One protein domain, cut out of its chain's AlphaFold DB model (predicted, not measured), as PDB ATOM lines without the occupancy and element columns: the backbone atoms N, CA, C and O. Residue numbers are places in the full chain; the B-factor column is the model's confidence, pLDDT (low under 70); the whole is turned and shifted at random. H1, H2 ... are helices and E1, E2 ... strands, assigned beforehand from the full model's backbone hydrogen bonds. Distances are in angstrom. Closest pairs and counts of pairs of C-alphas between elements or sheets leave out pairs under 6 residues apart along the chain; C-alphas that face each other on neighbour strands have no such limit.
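What this domain is: This is residues 27 to 166 of the 167 residues of an uncharacterized protein of Wuchereria bancrofti (UniProt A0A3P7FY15). A twisted sheet of five strands has helix H1 packed on one face, and a small sheet of two strands, E2 and E6, stands partly face to face with it as a loose sandwich. Past this body runs one long, kinked helix, H3, apart from the strands of both sheets, and residues 161 to 166, of which 161 to 164 belong to H3, stick out free. The printed part has 140 residues, with three named helices and seven named strands in the order E1 E2 E3 H1 E4 E5 E6 E7 H2 H3. The larger sheet has the order E1 E7 E4 E5 E3 and, like E2 and E6, is antiparallel; the class is mixed, helices and strands. The whole is compact, with a radius of gyration of the C-alphas of 15.3 A, and rounded, spanning 43 by 39 by 31 A.

How they stand to each other: E1, residues 28 to 33, is an edge strand of the larger sheet and the antiparallel neighbour of E7, residues 107 to 114, at 162 degrees between directions; N 28 and O 114 are 2.8 A apart, within hydrogen-bond range. E7 is also antiparallel to E4, residues 67 to 72, at 163 degrees, with N 70 and O 109 at 2.8 A. E4 and E5, residues 80 to 85, form a hairpin at 166 degrees, with N 69 and O 83 at 2.9 A. E5 is antiparallel to the other edge strand, E3, residues 44 to 48, at 152 degrees, with N 46 and O 82 at 2.8 A. H1, residues 51 to 61, is on this sheet, making two layers, one of helix and one of strands; the C-alphas of Cys 54 and Cys 82 are the closest of H1 and E5, 5.9 A apart. E3, H1 and E4 are a split strand-helix-strand unit, two strands running the same way with E5 between them in the sheet, and its crossover is right-handed. E2, residues 35 to 38, and E6, residues 95 to 98, are antiparallel neighbours at 143 degrees, with N 36 and O 97 at 2.9 A. The two sheets form a sandwich, face to face, with best planes 44 degrees apart; the closest C-alphas of E2 and E7 are those of Thr 35 and Ser 110, at 6.2 A. H2, residues 117 to 120, is on the larger sheet, on the opposite face from H1, and lies only just over E1, with 3 of its 4 C-alphas falling there. H3, residues 139 to 164, is not on that sheet and touches no helix; it is only just apart from E6, at 8.1 A. H1 has every O i to N i+4 pair within hydrogen-bond range, H3 has 18 of 22, and H2 is too short for such a pair.

Where its parts are: E1 begins at C-alpha 28, (-36.776, -4.096, -7.477), and is 17.0 A long. E2 measures 9.6 A, E3 12.6 A, H1 15.0 A, E4 16.3 A, E5 16.7 A, E6 10.0 A and H2 5.8 A from first to last C-alpha. E7, the longest strand by residues, measures 23.3 A and ends at C-alpha 114, (-33.645, -7.563, -5.103). H3 measures 32.4 A, has a kink of 62 degrees near residue 146, and ends at C-alpha 164, (-17.901, -28.502, -17.311).

The domain as a whole: The two C-alphas farthest apart are those of Glu 77 and Leu 166, at 44.3 A. The printed part has no cut. The link from H2 to H3, 18 residues, is long; its residues 132 to 133 pair antiparallel with residues 30 to 31 of E1. The mean pLDDT of the printed part is 76.8; residues 122 to 166 are under 70, and H3 has a mean of 46.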
ATOM      1  N   LEU A  27     -39.290  -3.304  -3.450       81.35
ATOM      2  CA  LEU A  27     -38.413  -4.297  -4.065       81.35
ATOM      3  C   LEU A  27     -38.281  -4.057  -5.569       81.35
ATOM      4  O   LEU A  27     -39.254  -3.851  -6.300       81.35
ATOM      5  N   CYS A  28     -37.052  -4.170  -6.059       84.65
ATOM      6  CA  CYS A  28     -36.776  -4.096  -7.477       84.65
ATOM      7  C   CYS A  28     -36.995  -5.451  -8.139       84.65
ATOM      8  O   CYS A  28     -36.487  -6.480  -7.684       84.65
ATOM      9  N   LEU A  29     -37.716  -5.436  -9.257       86.22
ATOM     10  CA  LEU A  29     -38.085  -6.641  -9.980       86.22
ATOM     11  C   LEU A  29     -37.555  -6.591 -11.410       86.22
ATOM     12  O   LEU A  29     -37.704  -5.585 -12.113       86.22
ATOM     13  N   ARG A  30     -36.991  -7.710 -11.868       85.88
ATOM     14  CA  ARG A  30     -36.748  -7.966 -13.291       85.88
ATOM     15  C   ARG A  30     -37.540  -9.174 -13.731       85.88
ATOM     16  O   ARG A  30     -37.458 -10.239 -13.131       85.88
ATOM     17  N   MET A  31     -38.342  -8.983 -14.767       85.87
ATOM     18  CA  MET A  31     -39.173 -10.035 -15.330       85.87
ATOM     19  C   MET A  31     -38.606 -10.481 -16.668       85.87
ATOM     20  O   MET A  31     -38.234  -9.654 -17.497       85.87
ATOM     21  N   HIS A  32     -38.602 -11.791 -16.872       86.30
ATOM     22  CA  HIS A  32     -38.118 -12.459 -18.065       86.30
ATOM     23  C   HIS A  32     -39.177 -13.450 -18.537       86.30
ATOM     24  O   HIS A  32     -39.781 -14.155 -17.730       86.30
ATOM     25  N   ASN A  33     -39.385 -13.548 -19.844       85.94
ATOM     26  CA  ASN A  33     -40.190 -14.619 -20.423       85.94
ATOM     27  C   ASN A  33     -39.263 -15.651 -21.066       85.94
ATOM     28  O   ASN A  33     -38.225 -15.290 -21.622       85.94
ATOM     29  N   ASN A  34     -39.659 -16.921 -21.019       87.52
ATOM     30  CA  ASN A  34     -38.981 -18.039 -21.671       87.52
ATOM     31  C   ASN A  34     -37.484 -18.073 -21.330       87.52
ATOM     32  O   ASN A  34     -36.623 -18.108 -22.203       87.52
ATOM     33  N   THR A  35     -37.190 -17.951 -20.037       88.32
ATOM     34  CA  THR A  35     -35.837 -17.916 -19.480       88.32
ATOM     35  C   THR A  35     -35.810 -18.779 -18.227       88.32
ATOM     36  O   THR A  35     -36.756 -18.722 -17.441       88.32
ATOM     37  N   ALA A  36     -34.744 -19.543 -18.022       88.93
ATOM     38  CA  ALA A  36     -34.518 -20.354 -16.831       88.93
ATOM     39  C   ALA A  36     -33.216 -19.950 -16.123       88.93
ATOM     40  O   ALA A  36     -32.334 -19.330 -16.722       88.93
ATOM     41  N   PHE A  37     -33.110 -20.320 -14.845       90.75
ATOM     42  CA  PHE A  37     -31.898 -20.164 -14.044       90.75
ATOM     43  C   PHE A  37     -31.056 -21.437 -14.148       90.75
ATOM     44  O   PHE A  37     -31.527 -22.526 -13.819       90.75
ATOM     45  N   MET A  38     -29.816 -21.305 -14.603       90.98
ATOM     46  CA  MET A  38     -28.829 -22.384 -14.656       90.98
ATOM     47  C   MET A  38     -27.816 -22.206 -13.524       90.98
ATOM     48  O   MET A  38     -27.486 -21.077 -13.184       90.98
ATOM     49  N   GLY A  39     -27.328 -23.310 -12.949       91.32
ATOM     50  CA  GLY A  39     -26.360 -23.301 -11.840       91.32
ATOM     51  C   GLY A  39     -26.987 -23.299 -10.440       91.32
ATOM     52  O   GLY A  39     -26.307 -23.572  -9.458       91.32
ATOM     53  N   VAL A  40     -28.305 -23.108 -10.342       93.37
ATOM     54  CA  VAL A  40     -29.064 -23.185  -9.088       93.37
ATOM     55  C   VAL A  40     -30.262 -24.121  -9.236       93.37
ATOM     56  O   VAL A  40     -30.953 -24.119 -10.254       93.37
ATOM     57  N   GLN A  41     -30.523 -24.929  -8.208       93.74
ATOM     58  CA  GLN A  41     -31.733 -25.747  -8.123       93.74
ATOM     59  C   GLN A  41     -32.823 -25.018  -7.334       93.74
ATOM     60  O   GLN A  41     -32.516 -24.301  -6.377       93.74
ATOM     61  N   PRO A  42     -34.105 -25.208  -7.686       95.57
ATOM     62  CA  PRO A  42     -35.184 -24.654  -6.889       95.57
ATOM     63  C   PRO A  42     -35.219 -25.339  -5.524       95.57
ATOM     64  O   PRO A  42     -35.221 -26.566  -5.434       95.57
ATOM     65  N   PHE A  43     -35.294 -24.555  -4.452       96.07
ATOM     66  CA  PHE A  43     -35.401 -25.103  -3.096       96.07
ATOM     67  C   PHE A  43     -36.851 -25.441  -2.730       96.07
ATOM     68  O   PHE A  43     -37.114 -26.119  -1.738       96.07
ATOM     69  N   THR A  44     -37.823 -24.935  -3.492       95.85
ATOM     70  CA  THR A  44     -39.249 -25.179  -3.265       95.85
ATOM     71  C   THR A  44     -40.018 -25.161  -4.581       95.85
ATOM     72  O   THR A  44     -39.700 -24.408  -5.504       95.85
ATOM     73  N   ARG A  45     -41.053 -26.003  -4.649       95.58
ATOM     74  CA  ARG A  45     -41.994 -26.107  -5.764       95.58
ATOM     75  C   ARG A  45     -43.423 -26.018  -5.240       95.58
ATOM     76  O   ARG A  45     -43.826 -26.842  -4.423       95.58
ATOM     77  N   LEU A  46     -44.199 -25.080  -5.769       95.08
ATOM     78  CA  LEU A  46     -45.605 -24.857  -5.435       95.08
ATOM     79  C   LEU A  46     -46.494 -25.068  -6.666       95.08
ATOM     80  O   LEU A  46     -46.039 -24.947  -7.807       95.08
ATOM     81  N   VAL A  47     -47.768 -25.371  -6.430       94.89
ATOM     82  CA  VAL A  47     -48.810 -25.405  -7.464       94.89
ATOM     83  C   VAL A  47     -49.800 -24.296  -7.151       94.89
ATOM     84  O   VAL A  47     -50.416 -24.324  -6.091       94.89
ATOM     85  N   LEU A  48     -49.898 -23.302  -8.032       93.57
ATOM     86  CA  LEU A  48     -50.609 -22.047  -7.767       93.57
ATOM     87  C   LEU A  48     -51.418 -21.602  -8.989       93.57
ATOM     88  O   LEU A  48     -51.149 -22.030 -10.117       93.57
ATOM     89  N   TYR A  49     -52.368 -20.693  -8.767       91.08
ATOM     90  CA  TYR A  49     -53.262 -20.203  -9.817       91.08
ATOM     91  C   TYR A  49     -52.606 -19.147 -10.713       91.08
ATOM     92  O   TYR A  49     -52.973 -18.996 -11.873       91.08
ATOM     93  N   SER A  50     -51.641 -18.375 -10.202       90.76
ATOM     94  CA  SER A  50     -51.088 -17.244 -10.956       90.76
ATOM     95  C   SER A  50     -49.642 -16.906 -10.602       90.76
ATOM     96  O   SER A  50     -49.166 -17.159  -9.494       90.76
ATOM     97  N   ALA A  51     -48.957 -16.231 -11.530       89.21
ATOM     98  CA  ALA A  51     -47.615 -15.694 -11.303       89.21
ATOM     99  C   ALA A  51     -47.578 -14.663 -10.157       89.21
ATOM    100  O   ALA A  51     -46.586 -14.569  -9.440       89.21
ATOM    101  N   SER A  52     -48.665 -13.909  -9.957       90.02
ATOM    102  CA  SER A  52     -48.771 -12.931  -8.865       90.02
ATOM    103  C   SER A  52     -48.799 -13.614  -7.498       90.02
ATOM    104  O   SER A  52     -48.126 -13.186  -6.564       90.02
ATOM    105  N   GLU A  53     -49.537 -14.718  -7.380       92.51
ATOM    106  CA  GLU A  53     -49.560 -15.542  -6.172       92.51
ATOM    107  C   GLU A  53     -48.199 -16.189  -5.902       92.51
ATOM    108  O   GLU A  53     -47.728 -16.176  -4.771       92.51
ATOM    109  N   CYS A  54     -47.529 -16.672  -6.945       93.19
ATOM    110  CA  CYS A  54     -46.174 -17.212  -6.863       93.19
ATOM    111  C   CYS A  54     -45.164 -16.167  -6.344       93.19
ATOM    112  O   CYS A  54     -44.402 -16.456  -5.421       93.19
ATOM    113  N   ARG A  55     -45.227 -14.922  -6.844       91.20
ATOM    114  CA  ARG A  55     -44.427 -13.796  -6.330       91.20
ATOM    115  C   ARG A  55     -44.747 -13.475  -4.867       91.20
ATOM    116  O   ARG A  55     -43.824 -13.313  -4.084       91.20
ATOM    117  N   ARG A  56     -46.030 -13.371  -4.504       91.99
ATOM    118  CA  ARG A  56     -46.438 -13.074  -3.118       91.99
ATOM    119  C   ARG A  56     -45.941 -14.142  -2.153       91.99
ATOM    120  O   ARG A  56     -45.268 -13.808  -1.197       91.99
ATOM    121  N   ASN A  57     -46.152 -15.422  -2.467       92.76
ATOM    122  CA  ASN A  57     -45.636 -16.514  -1.639       92.76
ATOM    123  C   ASN A  57     -44.117 -16.415  -1.456       92.76
ATOM    124  O   ASN A  57     -43.643 -16.542  -0.336       92.76
ATOM    125  N   CYS A  58     -43.367 -16.166  -2.534       93.39
ATOM    126  CA  CYS A  58     -41.918 -15.976  -2.473       93.39
ATOM    127  C   CYS A  58     -41.517 -14.895  -1.458       93.39
ATOM    128  O   CYS A  58     -40.715 -15.182  -0.579       93.39
ATOM    129  N   VAL A  59     -42.101 -13.697  -1.543       90.39
ATOM    130  CA  VAL A  59     -41.736 -12.575  -0.664       90.39
ATOM    131  C   VAL A  59     -42.259 -12.774   0.763       90.39
ATOM    132  O   VAL A  59     -41.510 -12.597   1.718       90.39
ATOM    133  N   ASP A  60     -43.512 -13.200   0.907       91.18
ATOM    134  CA  ASP A  60     -44.214 -13.211   2.195       91.18
ATOM    135  C   ASP A  60     -43.859 -14.439   3.046       91.18
ATOM    136  O   ASP A  60     -43.778 -14.354   4.271       91.18
ATOM    137  N   LEU A  61     -43.677 -15.608   2.418       93.75
ATOM    138  CA  LEU A  61     -43.525 -16.889   3.124       93.75
ATOM    139  C   LEU A  61     -42.109 -17.463   3.067       93.75
ATOM    140  O   LEU A  61     -41.770 -18.331   3.874       93.75
ATOM    141  N   TYR A  62     -41.277 -17.016   2.125       93.51
ATOM    142  CA  TYR A  62     -39.945 -17.579   1.909       93.51
ATOM    143  C   TYR A  62     -38.871 -16.485   1.945       93.51
ATOM    144  O   TYR A  62     -38.396 -16.067   0.896       93.51
ATOM    145  N   PRO A  63     -38.359 -16.099   3.129       89.72
ATOM    146  CA  PRO A  63     -37.382 -15.009   3.267       89.72
ATOM    147  C   PRO A  63     -36.077 -15.179   2.471       89.72
ATOM    148  O   PRO A  63     -35.353 -14.220   2.238       89.72
ATOM    149  N   LYS A  64     -35.746 -16.413   2.068       92.54
ATOM    150  CA  LYS A  64     -34.572 -16.724   1.235       92.54
ATOM    151  C   LYS A  64     -34.848 -16.600  -0.266       92.54
ATOM    152  O   LYS A  64     -33.943 -16.828  -1.060       92.54
ATOM    153  N   CYS A  65     -36.091 -16.356  -0.663       95.02
ATOM    154  CA  CYS A  65     -36.506 -16.355  -2.052       95.02
ATOM    155  C   CYS A  65     -36.107 -15.043  -2.730       95.02
ATOM    156  O   CYS A  65     -36.601 -13.975  -2.384       95.02
ATOM    157  N   VAL A  66     -35.220 -15.141  -3.717       94.05
ATOM    158  CA  VAL A  66     -34.708 -13.991  -4.492       94.05
ATOM    159  C   VAL A  66     -34.968 -14.142  -5.989       94.05
ATOM    160  O   VAL A  66     -34.697 -13.235  -6.778       94.05
ATOM    161  N   ALA A  67     -35.490 -15.296  -6.401       94.74
ATOM    162  CA  ALA A  67     -35.899 -15.555  -7.767       94.74
ATOM    163  C   ALA A  67     -37.018 -16.590  -7.830       94.74
ATOM    164  O   ALA A  67     -37.169 -17.466  -6.974       94.74
ATOM    165  N   VAL A  68     -37.811 -16.478  -8.887       95.00
ATOM    166  CA  VAL A  68     -39.013 -17.267  -9.106       95.00
ATOM    167  C   VAL A  68     -39.091 -17.660 -10.571       95.00
ATOM    168  O   VAL A  68     -38.857 -16.830 -11.442       95.00
ATOM    169  N   MET A  69     -39.490 -18.895 -10.855       94.73
ATOM    170  CA  MET A  69     -39.857 -19.334 -12.200       94.73
ATOM    171  C   MET A  69     -41.278 -19.887 -12.184       94.73
ATOM    172  O   MET A  69     -41.560 -20.924 -11.586       94.73
ATOM    173  N   PHE A  70     -42.182 -19.187 -12.857       94.95
ATOM    174  CA  PHE A  70     -43.574 -19.571 -13.014       94.95
ATOM    175  C   PHE A  70     -43.794 -20.212 -14.384       94.95
ATOM    176  O   PHE A  70     -43.694 -19.554 -15.420       94.95
ATOM    177  N   TYR A  71     -44.115 -21.501 -14.387       94.26
ATOM    178  CA  TYR A  71     -44.475 -22.259 -15.575       94.26
ATOM    179  C   TYR A  71     -46.001 -22.267 -15.717       94.26
ATOM    180  O   TYR A  71     -46.712 -23.015 -15.034       94.26
ATOM    181  N   TYR A  72     -46.497 -21.462 -16.653       92.79
ATOM    182  CA  TYR A  72     -47.892 -21.445 -17.069       92.79
ATOM    183  C   TYR A  72     -48.182 -22.627 -18.002       92.79
ATOM    184  O   TYR A  72     -47.628 -22.725 -19.096       92.79
ATOM    185  N   LEU A  73     -49.061 -23.517 -17.546       91.05
ATOM    186  CA  LEU A  73     -49.544 -24.692 -18.275       91.05
ATOM    187  C   LEU A  73     -50.902 -24.364 -18.895       91.05
ATOM    188  O   LEU A  73     -51.896 -24.345 -18.176       91.05
ATOM    189  N   HIS A  74     -50.964 -24.123 -20.202       87.82
ATOM    190  CA  HIS A  74     -52.180 -23.620 -20.852       87.82
ATOM    191  C   HIS A  74     -53.372 -24.580 -20.735       87.82
ATOM    192  O   HIS A  74     -54.499 -24.153 -20.519       87.82
ATOM    193  N   GLU A  75     -53.121 -25.886 -20.815       88.14
ATOM    194  CA  GLU A  75     -54.162 -26.916 -20.682       88.14
ATOM    195  C   GLU A  75     -54.687 -27.087 -19.246       88.14
ATOM    196  O   GLU A  75     -55.621 -27.855 -19.015       88.14
ATOM    197  N   ARG A  76     -54.074 -26.428 -18.255       81.76
ATOM    198  CA  ARG A  76     -54.475 -26.508 -16.848       81.76
ATOM    199  C   ARG A  76     -54.835 -25.122 -16.351       81.76
ATOM    200  O   ARG A  76     -53.947 -24.344 -16.056       81.76
ATOM    201  N   GLU A  77     -56.115 -24.845 -16.145       74.98
ATOM    202  CA  GLU A  77     -56.563 -23.497 -15.757       74.98
ATOM    203  C   GLU A  77     -56.051 -23.012 -14.391       74.98
ATOM    204  O   GLU A  77     -55.999 -21.809 -14.161       74.98
ATOM    205  N   LYS A  78     -55.744 -23.924 -13.453       79.83
ATOM    206  CA  LYS A  78     -55.478 -23.552 -12.047       79.83
ATOM    207  C   LYS A  78     -54.232 -24.161 -11.415       79.83
ATOM    208  O   LYS A  78     -53.843 -23.756 -10.329       79.83
ATOM    209  N   ASN A  79     -53.616 -25.133 -12.082       90.10
ATOM    210  CA  ASN A  79     -52.535 -25.941 -11.516       90.10
ATOM    211  C   ASN A  79     -51.216 -25.655 -12.232       90.10
ATOM    212  O   ASN A  79     -50.605 -26.562 -12.810       90.10
ATOM    213  N   HIS A  80     -50.810 -24.388 -12.236       93.69
ATOM    214  CA  HIS A  80     -49.524 -23.961 -12.776       93.69
ATOM    215  C   HIS A  80     -48.411 -24.198 -11.760       93.69
ATOM    216  O   HIS A  80     -48.669 -24.341 -10.564       93.69
ATOM    217  N   ILE A  81     -47.169 -24.264 -12.231       94.91
ATOM    218  CA  ILE A  81     -46.036 -24.638 -11.382       94.91
ATOM    219  C   ILE A  81     -45.200 -23.403 -11.076       94.91
ATOM    220  O   ILE A  81     -44.841 -22.646 -11.970       94.91
ATOM    221  N   CYS A  82     -44.874 -23.223  -9.806       95.72
ATOM    222  CA  CYS A  82     -44.050 -22.142  -9.295       95.72
ATOM    223  C   CYS A  82     -42.796 -22.741  -8.654       95.72
ATOM    224  O   CYS A  82     -42.903 -23.537  -7.724       95.72
ATOM    225  N   TYR A  83     -41.621 -22.380  -9.151       97.35
ATOM    226  CA  TYR A  83     -40.333 -22.776  -8.590       97.35
ATOM    227  C   TYR A  83     -39.682 -21.577  -7.913       97.35
ATOM    228  O   TYR A  83     -39.637 -20.498  -8.502       97.35
ATOM    229  N   LEU A  84     -39.180 -21.768  -6.695       96.68
ATOM    230  CA  LEU A  84     -38.531 -20.725  -5.902       96.68
ATOM    231  C   LEU A  84     -37.032 -21.004  -5.785       96.68
ATOM    232  O   LEU A  84     -36.628 -22.144  -5.536       96.68
ATOM    233  N   PHE A  85     -36.223 -19.960  -5.936       97.00
ATOM    234  CA  PHE A  85     -34.766 -20.031  -5.960       97.00
ATOM    235  C   PHE A  85     -34.160 -19.085  -4.927       97.00
ATOM    236  O   PHE A  85     -34.655 -17.978  -4.697       97.00
ATOM    237  N   SER A  86     -33.090 -19.548  -4.282       95.01
ATOM    238  CA  SER A  86     -32.370 -18.794  -3.252       95.01
ATOM    239  C   SER A  86     -31.196 -17.993  -3.805       95.01
ATOM    240  O   SER A  86     -30.445 -17.410  -3.032       95.01
ATOM    241  N   LYS A  87     -31.020 -18.016  -5.127       94.60
ATOM    242  CA  LYS A  87     -30.010 -17.279  -5.882       94.60
ATOM    243  C   LYS A  87     -30.609 -16.795  -7.197       94.60
ATOM    244  O   LYS A  87     -31.561 -17.409  -7.691       94.60
ATOM    245  N   ASN A  88     -30.059 -15.728  -7.757       91.57
ATOM    246  CA  ASN A  88     -30.465 -15.155  -9.042       91.57
ATOM    247  C   ASN A  88     -29.225 -14.761  -9.868       91.57
ATOM    248  O   ASN A  88     -28.113 -15.094  -9.484       91.57
ATOM    249  N   SER A  89     -29.385 -14.073 -11.001       88.87
ATOM    250  CA  SER A  89     -28.270 -13.743 -11.910       88.87
ATOM    251  C   SER A  89     -27.176 -12.848 -11.326       88.87
ATOM    252  O   SER A  89     -26.148 -12.674 -11.977       88.87
ATOM    253  N   ILE A  90     -27.384 -12.257 -10.148       87.14
ATOM    254  CA  ILE A  90     -26.356 -11.479  -9.447       87.14
ATOM    255  C   ILE A  90     -25.313 -12.403  -8.820       87.14
ATOM    256  O   ILE A  90     -24.145 -12.025  -8.708       87.14
ATOM    257  N   ASP A  91     -25.722 -13.610  -8.431       89.54
ATOM    258  CA  ASP A  91     -24.824 -14.633  -7.918       89.54
ATOM    259  C   ASP A  91     -23.939 -15.171  -9.052       89.54
ATOM    260  O   ASP A  91     -24.418 -15.533 -10.128       89.54
ATOM    261  N   GLU A  92     -22.625 -15.242  -8.819       83.47
ATOM    262  CA  GLU A  92     -21.645 -15.566  -9.869       83.47
ATOM    263  C   GLU A  92     -21.820 -16.964 -10.484       83.47
ATOM    264  O   GLU A  92     -21.396 -17.191 -11.618       83.47
ATOM    265  N   ASP A  93     -22.436 -17.894  -9.750       88.64
ATOM    266  CA  ASP A  93     -22.697 -19.265 -10.184       88.64
ATOM    267  C   ASP A  93     -24.029 -19.440 -10.925       88.64
ATOM    268  O   ASP A  93     -24.332 -20.550 -11.366       88.64
ATOM    269  N   VAL A  94     -24.813 -18.370 -11.101       89.42
ATOM    270  CA  VAL A  94     -26.134 -18.431 -11.732       89.42
ATOM    271  C   VAL A  94     -26.166 -17.671 -13.050       89.42
ATOM    272  O   VAL A  94     -25.832 -16.492 -13.140       89.42
ATOM    273  N   ALA A  95     -26.640 -18.344 -14.097       87.88
ATOM    274  CA  ALA A  95     -26.824 -17.754 -15.418       87.88
ATOM    275  C   ALA A  95     -28.294 -17.788 -15.845       87.88
ATOM    276  O   ALA A  95     -29.015 -18.751 -15.576       87.88
ATOM    277  N   LEU A  96     -28.724 -16.752 -16.567       87.45
ATOM    278  CA  LEU A  96     -30.006 -16.741 -17.267       87.45
ATOM    279  C   LEU A  96     -29.819 -17.328 -18.660       87.45
ATOM    280  O   LEU A  96     -29.017 -16.823 -19.448       87.45
ATOM    281  N   VAL A  97     -30.588 -18.364 -18.979       86.07
ATOM    282  CA  VAL A  97     -30.559 -19.011 -20.295       86.07
ATOM    283  C   VAL A  97     -31.946 -18.986 -20.932       86.07
ATOM    284  O   VAL A  97     -32.939 -19.163 -20.221       86.07
ATOM    285  N   PRO A  98     -32.060 -18.772 -22.254       87.86
ATOM    286  CA  PRO A  98     -33.324 -18.947 -22.958       87.86
ATOM    287  C   PRO A  98     -33.842 -20.378 -22.791       87.86
ATOM    288  O   PRO A  98     -33.089 -21.331 -22.968       87.86
ATOM    289  N   GLU A  99     -35.129 -20.519 -22.500       86.02
ATOM    290  CA  GLU A  99     -35.789 -21.803 -22.275       86.02
ATOM    291  C   GLU A  99     -37.104 -21.853 -23.048       86.02
ATOM    292  O   GLU A  99     -37.873 -20.888 -23.055       86.02
ATOM    293  N   LYS A 100     -37.391 -22.986 -23.694       87.03
ATOM    294  CA  LYS A 100     -38.614 -23.161 -24.481       87.03
ATOM    295  C   LYS A 100     -39.586 -24.096 -23.755       87.03
ATOM    296  O   LYS A 100     -39.234 -25.247 -23.513       87.03
ATOM    297  N   PRO A 101     -40.829 -23.661 -23.487       88.04
ATOM    298  CA  PRO A 101     -41.853 -24.535 -22.928       88.04
ATOM    299  C   PRO A 101     -42.087 -25.778 -23.796       88.04
ATOM    300  O   PRO A 101     -42.000 -25.722 -25.027       88.04
ATOM    301  N   MET A 102     -42.441 -26.897 -23.161       87.28
ATOM    302  CA  MET A 102     -42.673 -28.167 -23.859       87.28
ATOM    303  C   MET A 102     -43.853 -28.089 -24.834       87.28
ATOM    304  O   MET A 102     -43.817 -28.694 -25.906       87.28
ATOM    305  N   LYS A 103     -44.908 -27.345 -24.472       88.06
ATOM    306  CA  LYS A 103     -46.081 -27.125 -25.325       88.06
ATOM    307  C   LYS A 103     -46.066 -25.720 -25.901       88.06
ATOM    308  O   LYS A 103     -45.661 -24.765 -25.252       88.06
ATOM    309  N   LYS A 104     -46.586 -25.584 -27.121       86.74
ATOM    310  CA  LYS A 104     -46.563 -24.325 -27.883       86.74
ATOM    311  C   LYS A 104     -47.293 -23.162 -27.195       86.74
ATOM    312  O   LYS A 104     -46.926 -22.017 -27.429       86.74
ATOM    313  N   LEU A 105     -48.333 -23.454 -26.413       89.30
ATOM    314  CA  LEU A 105     -49.148 -22.450 -25.715       89.30
ATOM    315  C   LEU A 105     -48.733 -22.243 -24.254       89.30
ATOM    316  O   LEU A 105     -49.245 -21.335 -23.602       89.30
ATOM    317  N   ASP A 106     -47.826 -23.074 -23.742       91.36
ATOM    318  CA  ASP A 106     -47.260 -22.875 -22.414       91.36
ATOM    319  C   ASP A 106     -46.295 -21.685 -22.434       91.36
ATOM    320  O   ASP A 106     -45.757 -21.306 -23.477       91.36
ATOM    321  N   MET A 107     -46.054 -21.098 -21.265       90.31
ATOM    322  CA  MET A 107     -45.128 -19.980 -21.111       90.31
ATOM    323  C   MET A 107     -44.360 -20.125 -19.807       90.31
ATOM    324  O   MET A 107     -44.939 -20.426 -18.764       90.31
ATOM    325  N   ILE A 108     -43.063 -19.848 -19.852       91.17
ATOM    326  CA  ILE A 108     -42.243 -19.731 -18.649       91.17
ATOM    327  C   ILE A 108     -42.048 -18.245 -18.377       91.17
ATOM    328  O   ILE A 108     -41.687 -17.487 -19.274       91.17
ATOM    329  N   ARG A 109     -42.297 -17.810 -17.147       91.56
ATOM    330  CA  ARG A 109     -42.025 -16.447 -16.699       91.56
ATOM    331  C   ARG A 109     -41.127 -16.502 -15.479       91.56
ATOM    332  O   ARG A 109     -41.532 -17.020 -14.444       91.56
ATOM    333  N   SER A 110     -39.941 -15.940 -15.603       91.82
ATOM    334  CA  SER A 110     -38.970 -15.844 -14.524       91.82
ATOM    335  C   SER A 110     -38.948 -14.430 -13.961       91.82
ATOM    336  O   SER A 110     -39.154 -13.454 -14.684       91.82
ATOM    337  N   LEU A 111     -38.749 -14.324 -12.657       91.91
ATOM    338  CA  LEU A 111     -38.705 -13.077 -11.915       91.91
ATOM    339  C   LEU A 111     -37.477 -13.099 -11.014       91.91
ATOM    340  O   LEU A 111     -37.277 -14.060 -10.276       91.91
ATOM    341  N   GLU A 112     -36.693 -12.036 -11.053       92.07
ATOM    342  CA  GLU A 112     -35.604 -11.779 -10.117       92.07
ATOM    343  C   GLU A 112     -36.019 -10.653  -9.180       92.07
ATOM    344  O   GLU A 112     -36.608  -9.661  -9.621       92.07
ATOM    345  N   ILE A 113     -35.715 -10.817  -7.897       90.01
ATOM    346  CA  ILE A 113     -36.117  -9.921  -6.819       90.01
ATOM    347  C   ILE A 113     -34.856  -9.469  -6.095       90.01
ATOM    348  O   ILE A 113     -34.042 -10.297  -5.685       90.01
ATOM    349  N   VAL A 114     -34.709  -8.157  -5.917       87.65
ATOM    350  CA  VAL A 114     -33.645  -7.563  -5.103       87.65
ATOM    351  C   VAL A 114     -34.161  -6.376  -4.312       87.65
ATOM    352  O   VAL A 114     -35.108  -5.709  -4.722       87.65
ATOM    353  N   ALA A 115     -33.496  -6.081  -3.200       83.07
ATOM    354  CA  ALA A 115     -33.794  -4.897  -2.401       83.07
ATOM    355  C   ALA A 115     -33.304  -3.595  -3.060       83.07
ATOM    356  O   ALA A 115     -33.925  -2.555  -2.890       83.07
ATOM    357  N   ASP A 116     -32.210  -3.648  -3.829       81.38
ATOM    358  CA  ASP A 116     -31.632  -2.478  -4.499       81.38
ATOM    359  C   ASP A 116     -31.514  -2.724  -6.006       81.38
ATOM    360  O   ASP A 116     -30.811  -3.636  -6.449       81.38
ATOM    361  N   CYS A 117     -32.184  -1.885  -6.799       78.19
ATOM    362  CA  CYS A 117     -32.153  -1.941  -8.258       78.19
ATOM    363  C   CYS A 117     -30.740  -1.859  -8.846       78.19
ATOM    364  O   CYS A 117     -30.491  -2.438  -9.906       78.19
ATOM    365  N   HIS A 118     -29.804  -1.184  -8.178       78.43
ATOM    366  CA  HIS A 118     -28.431  -1.054  -8.661       78.43
ATOM    367  C   HIS A 118     -27.665  -2.378  -8.660       78.43
ATOM    368  O   HIS A 118     -26.700  -2.520  -9.409       78.43
ATOM    369  N   GLN A 119     -28.126  -3.395  -7.928       75.85
ATOM    370  CA  GLN A 119     -27.546  -4.742  -8.011       75.85
ATOM    371  C   GLN A 119     -27.686  -5.347  -9.415       75.85
ATOM    372  O   GLN A 119     -26.910  -6.214  -9.806       75.85
ATOM    373  N   PHE A 120     -28.640  -4.859 -10.208       80.36
ATOM    374  CA  PHE A 120     -28.847  -5.275 -11.590       80.36
ATOM    375  C   PHE A 120     -28.010  -4.491 -12.610       80.36
ATOM    376  O   PHE A 120     -27.930  -4.906 -13.767       80.36
ATOM    377  N   ASP A 121     -27.372  -3.380 -12.224       73.99
ATOM    378  CA  ASP A 121     -26.543  -2.578 -13.137       73.99
ATOM    379  C   ASP A 121     -25.406  -3.386 -13.802       73.99
ATOM    380  O   ASP A 121     -25.195  -3.204 -15.007       73.99
ATOM    381  N   PRO A 122     -24.695  -4.291 -13.093       67.71
ATOM    382  CA  PRO A 122     -23.658  -5.131 -13.691       67.71
ATOM    383  C   PRO A 122     -24.206  -6.328 -14.476       67.71
ATOM    384  O   PRO A 122     -23.436  -7.034 -15.113       67.71
ATOM    385  N   PHE A 123     -25.508  -6.603 -14.425       66.87
ATOM    386  CA  PHE A 123     -26.105  -7.806 -15.005       66.87
ATOM    387  C   PHE A 123     -27.259  -7.404 -15.905       66.87
ATOM    388  O   PHE A 123     -28.419  -7.513 -15.526       66.87
ATOM    389  N   PRO A 124     -26.983  -6.874 -17.096       64.15
ATOM    390  CA  PRO A 124     -28.028  -6.442 -17.996       64.15
ATOM    391  C   PRO A 124     -28.897  -7.639 -18.393       64.15
ATOM    392  O   PRO A 124     -28.413  -8.765 -18.514       64.15
ATOM    393  N   PRO A 125     -30.204  -7.416 -18.566       62.72
ATOM    394  CA  PRO A 125     -31.108  -8.484 -18.942       62.72
ATOM    395  C   PRO A 125     -30.769  -9.028 -20.332       62.72
ATOM    396  O   PRO A 125     -30.247  -8.300 -21.178       62.72
ATOM    397  N   LEU A 126     -31.139 -10.288 -20.586       62.28
ATOM    398  CA  LEU A 126     -31.047 -10.864 -21.925       62.28
ATOM    399  C   LEU A 126     -31.783  -9.964 -22.932       62.28
ATOM    400  O   LEU A 126     -32.872  -9.457 -22.655       62.28
ATOM    401  N   PHE A 127     -31.185  -9.787 -24.110       57.57
ATOM    402  CA  PHE A 127     -31.618  -8.872 -25.176       57.57
ATOM    403  C   PHE A 127     -33.026  -9.098 -25.743       57.57
ATOM    404  O   PHE A 127     -33.452  -8.369 -26.638       57.57
ATOM    405  N   THR A 128     -33.756 -10.099 -25.265       51.71
ATOM    406  CA  THR A 128     -35.081 -10.421 -25.783       51.71
ATOM    407  C   THR A 128     -36.091  -9.325 -25.425       51.71
ATOM    408  O   THR A 128     -35.930  -8.560 -24.468       51.71
ATOM    409  N   ASP A 129     -37.164  -9.227 -26.211       49.71
ATOM    410  CA  ASP A 129     -38.151  -8.141 -26.144       49.71
ATOM    411  C   ASP A 129     -38.916  -8.023 -24.813       49.71
ATOM    412  O   ASP A 129     -39.695  -7.091 -24.626       49.71
ATOM    413  N   PHE A 130     -38.659  -8.906 -23.850       48.96
ATOM    414  CA  PHE A 130     -39.552  -9.172 -22.728       48.96
ATOM    415  C   PHE A 130     -39.004  -8.793 -21.355       48.96
ATOM    416  O   PHE A 130     -39.521  -9.284 -20.354       48.96
ATOM    417  N   THR A 131     -37.998  -7.919 -21.290       48.10
ATOM    418  CA  THR A 131     -37.499  -7.438 -19.998       48.10
ATOM    419  C   THR A 131     -38.119  -6.097 -19.619       48.10
ATOM    420  O   THR A 131     -37.827  -5.072 -20.237       48.10
ATOM    421  N   ALA A 132     -38.946  -6.111 -18.574       54.62
ATOM    422  CA  ALA A 132     -39.371  -4.922 -17.844       54.62
ATOM    423  C   ALA A 132     -38.607  -4.866 -16.514       54.62
ATOM    424  O   ALA A 132     -38.526  -5.871 -15.803       54.62
ATOM    425  N   SER A 133     -38.030  -3.706 -16.202       53.44
ATOM    426  CA  SER A 133     -37.369  -3.426 -14.926       53.44
ATOM    427  C   SER A 133     -38.000  -2.186 -14.309       53.44
ATOM    428  O   SER A 133     -38.324  -1.236 -15.027       53.44
ATOM    429  N   THR A 134     -38.192  -2.205 -12.994       58.26
ATOM    430  CA  THR A 134     -38.775  -1.091 -12.235       58.26
ATOM    431  C   THR A 134     -37.821   0.095 -12.064       58.26
ATOM    432  O   THR A 134     -38.265   1.165 -11.666       58.26
ATOM    433  N   ASP A 135     -36.539  -0.042 -12.418       59.06
ATOM    434  CA  ASP A 135     -35.517   1.000 -12.228       59.06
ATOM    435  C   ASP A 135     -35.608   2.193 -13.203       59.06
ATOM    436  O   ASP A 135     -34.867   3.169 -13.073       59.06
ATOM    437  N   GLY A 136     -36.482   2.127 -14.212       54.59
ATOM    438  CA  GLY A 136     -36.661   3.188 -15.208       54.59
ATOM    439  C   GLY A 136     -35.472   3.394 -16.163       54.59
ATOM    440  O   GLY A 136     -35.486   4.328 -16.972       54.59
ATOM    441  N   VAL A 137     -34.441   2.542 -16.132       57.32
ATOM    442  CA  VAL A 137     -33.256   2.678 -16.992       57.32
ATOM    443  C   VAL A 137     -33.554   2.138 -18.392       57.32
ATOM    444  O   VAL A 137     -33.696   0.932 -18.610       57.32
ATOM    445  N   SER A 138     -33.585   3.045 -19.374       54.30
ATOM    446  CA  SER A 138     -33.880   2.715 -20.773       54.30
ATOM    447  C   SER A 138     -32.886   1.711 -21.381       54.30
ATOM    448  O   SER A 138     -31.679   1.759 -21.120       54.30
ATOM    449  N   LYS A 139     -33.380   0.835 -22.275       56.38
ATOM    450  CA  LYS A 139     -32.563  -0.169 -22.990       56.38
ATOM    451  C   LYS A 139     -31.329   0.452 -23.661       56.38
ATOM    452  O   LYS A 139     -30.241  -0.103 -23.566       56.38
ATOM    453  N   LYS A 140     -31.468   1.640 -24.267       58.70
ATOM    454  CA  LYS A 140     -30.363   2.365 -24.921       58.70
ATOM    455  C   LYS A 140     -29.228   2.706 -23.947       58.70
ATOM    456  O   LYS A 140     -28.061   2.553 -24.295       58.70
ATOM    457  N   LYS A 141     -29.556   3.125 -22.718       56.86
ATOM    458  CA  LYS A 141     -28.553   3.427 -21.682       56.86
ATOM    459  C   LYS A 141     -27.865   2.155 -21.173       56.86
ATOM    460  O   LYS A 141     -26.679   2.204 -20.858       56.86
ATOM    461  N   ARG A 142     -28.575   1.017 -21.148       57.45
ATOM    462  CA  ARG A 142     -27.976  -0.294 -20.841       57.45
ATOM    463  C   ARG A 142     -27.070  -0.793 -21.963       57.45
ATOM    464  O   ARG A 142     -25.977  -1.233 -21.653       57.45
ATOM    465  N   GLY A 143     -27.457  -0.647 -23.233       52.73
ATOM    466  CA  GLY A 143     -26.661  -1.082 -24.393       52.73
ATOM    467  C   GLY A 143     -25.252  -0.478 -24.440       52.73
ATOM    468  O   GLY A 143     -24.288  -1.182 -24.714       52.73
ATOM    469  N   ASN A 144     -25.100   0.797 -24.063       53.06
ATOM    470  CA  ASN A 144     -23.773   1.421 -23.967       53.06
ATOM    471  C   ASN A 144     -22.891   0.802 -22.866       53.06
ATOM    472  O   ASN A 144     -21.676   0.744 -23.029       53.06
ATOM    473  N   ARG A 145     -23.487   0.333 -21.759       48.68
ATOM    474  CA  ARG A 145     -22.774  -0.449 -20.732       48.68
ATOM    475  C   ARG A 145     -22.590  -1.905 -21.167       48.68
ATOM    476  O   ARG A 145     -21.608  -2.536 -20.795       48.68
ATOM    477  N   LEU A 146     -23.492  -2.419 -22.001       44.38
ATOM    478  CA  LEU A 146     -23.486  -3.793 -22.463       44.38
ATOM    479  C   LEU A 146     -22.293  -4.124 -23.350       44.38
ATOM    480  O   LEU A 146     -21.724  -5.182 -23.170       44.38
ATOM    481  N   ASN A 147     -21.812  -3.218 -24.204       47.53
ATOM    482  CA  ASN A 147     -20.582  -3.498 -24.958       47.53
ATOM    483  C   ASN A 147     -19.377  -3.797 -24.034       47.53
ATOM    484  O   ASN A 147     -18.484  -4.553 -24.407       47.53
ATOM    485  N   GLN A 148     -19.353  -3.249 -22.811       46.23
ATOM    486  CA  GLN A 148     -18.364  -3.636 -21.797       46.23
ATOM    487  C   GLN A 148     -18.718  -4.963 -21.103       46.23
ATOM    488  O   GLN A 148     -17.822  -5.725 -20.748       46.23
ATOM    489  N   LEU A 149     -20.007  -5.261 -20.932       45.48
ATOM    490  CA  LEU A 149     -20.513  -6.418 -20.191       45.48
ATOM    491  C   LEU A 149     -20.708  -7.692 -21.018       45.48
ATOM    492  O   LEU A 149     -20.555  -8.759 -20.445       45.48
ATOM    493  N   ASP A 150     -20.957  -7.629 -22.326       45.43
ATOM    494  CA  ASP A 150     -20.962  -8.795 -23.220       45.43
ATOM    495  C   ASP A 150     -19.613  -9.504 -23.135       45.43
ATOM    496  O   ASP A 150     -19.555 -10.723 -23.040       45.43
ATOM    497  N   THR A 151     -18.529  -8.733 -23.009       41.65
ATOM    498  CA  THR A 151     -17.202  -9.276 -22.715       41.65
ATOM    499  C   THR A 151     -17.220 -10.046 -21.386       41.65
ATOM    500  O   THR A 151     -16.795 -11.194 -21.337       41.65
ATOM    501  N   VAL A 152     -17.788  -9.487 -20.311       47.48
ATOM    502  CA  VAL A 152     -17.862 -10.144 -18.989       47.48
ATOM    503  C   VAL A 152     -18.767 -11.383 -18.994       47.48
ATOM    504  O   VAL A 152     -18.371 -12.417 -18.459       47.48
ATOM    505  N   VAL A 153     -19.958 -11.319 -19.597       48.13
ATOM    506  CA  VAL A 153     -20.917 -12.434 -19.686       48.13
ATOM    507  C   VAL A 153     -20.355 -13.554 -20.558       48.13
ATOM    508  O   VAL A 153     -20.445 -14.720 -20.177       48.13
ATOM    509  N   GLN A 154     -19.714 -13.223 -21.680       42.92
ATOM    510  CA  GLN A 154     -19.080 -14.202 -22.559       42.92
ATOM    511  C   GLN A 154     -17.867 -14.855 -21.879       42.92
ATOM    512  O   GLN A 154     -17.749 -16.078 -21.914       42.92
ATOM    513  N   PHE A 155     -17.034 -14.091 -21.158       42.52
ATOM    514  CA  PHE A 155     -15.969 -14.659 -20.318       42.52
ATOM    515  C   PHE A 155     -16.519 -15.529 -19.175       42.52
ATOM    516  O   PHE A 155     -15.909 -16.545 -18.840       42.52
ATOM    517  N   ARG A 156     -17.667 -15.176 -18.581       48.47
ATOM    518  CA  ARG A 156     -18.314 -15.973 -17.524       48.47
ATOM    519  C   ARG A 156     -18.882 -17.283 -18.060       48.47
ATOM    520  O   ARG A 156     -18.557 -18.327 -17.511       48.47
ATOM    521  N   LEU A 157     -19.630 -17.250 -19.165       41.07
ATOM    522  CA  LEU A 157     -20.097 -18.457 -19.856       41.07
ATOM    523  C   LEU A 157     -18.923 -19.353 -20.272       41.07
ATOM    524  O   LEU A 157     -19.018 -20.569 -20.131       41.07
ATOM    525  N   MET A 158     -17.804 -18.771 -20.722       38.43
ATOM    526  CA  MET A 158     -16.589 -19.537 -21.012       38.43
ATOM    527  C   MET A 158     -16.013 -20.199 -19.758       38.43
ATOM    528  O   MET A 158     -15.766 -21.398 -19.799       38.43
ATOM    529  N   LYS A 159     -15.885 -19.490 -18.625       41.24
ATOM    530  CA  LYS A 159     -15.428 -20.108 -17.366       41.24
ATOM    531  C   LYS A 159     -16.341 -21.245 -16.900       41.24
ATOM    532  O   LYS A 159     -15.833 -22.276 -16.471       41.24
ATOM    533  N   SER A 160     -17.660 -21.086 -17.001       41.38
ATOM    534  CA  SER A 160     -18.615 -22.137 -16.625       41.38
ATOM    535  C   SER A 160     -18.532 -23.346 -17.564       41.38
ATOM    536  O   SER A 160     -18.558 -24.484 -17.102       41.38
ATOM    537  N   CYS A 161     -18.375 -23.124 -18.872       36.42
ATOM    538  CA  CYS A 161     -18.206 -24.199 -19.856       36.42
ATOM    539  C   CYS A 161     -16.851 -24.911 -19.738       36.42
ATOM    540  O   CYS A 161     -16.796 -26.127 -19.916       36.42
ATOM    541  N   ASP A 162     -15.772 -24.191 -19.425       35.72
ATOM    542  CA  ASP A 162     -14.452 -24.789 -19.202       35.72
ATOM    543  C   ASP A 162     -14.436 -25.634 -17.921       35.72
ATOM    544  O   ASP A 162     -13.815 -26.696 -17.902       35.72
ATOM    545  N   LEU A 163     -15.191 -25.240 -16.885       37.12
ATOM    546  CA  LEU A 163     -15.367 -26.067 -15.689       37.12
ATOM    547  C   LEU A 163     -16.137 -27.364 -15.991       37.12
ATOM    548  O   LEU A 163     -15.804 -28.412 -15.447       37.12
ATOM    549  N   VAL A 164     -17.125 -27.317 -16.892       35.36
ATOM    550  CA  VAL A 164     -17.901 -28.502 -17.311       35.36
ATOM    551  C   VAL A 164     -17.100 -29.424 -18.240       35.36
ATOM    552  O   VAL A 164     -17.382 -30.613 -18.289       35.36
ATOM    553  N   LYS A 165     -16.075 -28.929 -18.947       33.37
ATOM    554  CA  LYS A 165     -15.177 -29.780 -19.755       33.37
ATOM    555  C   LYS A 165     -14.090 -30.502 -18.952       33.37
ATOM    556  O   LYS A 165     -13.412 -31.357 -19.518       33.37
ATOM    557  N   LEU A 166     -13.892 -30.147 -17.683       37.59
ATOM    558  CA  LEU A 166     -12.894 -30.763 -16.798       37.59
ATOM    559  C   LEU A 166     -13.489 -31.791 -15.817       37.59
ATOM    560  O   LEU A 166     -12.741 -32.344 -15.009       37.59
TER     561      LEU A 166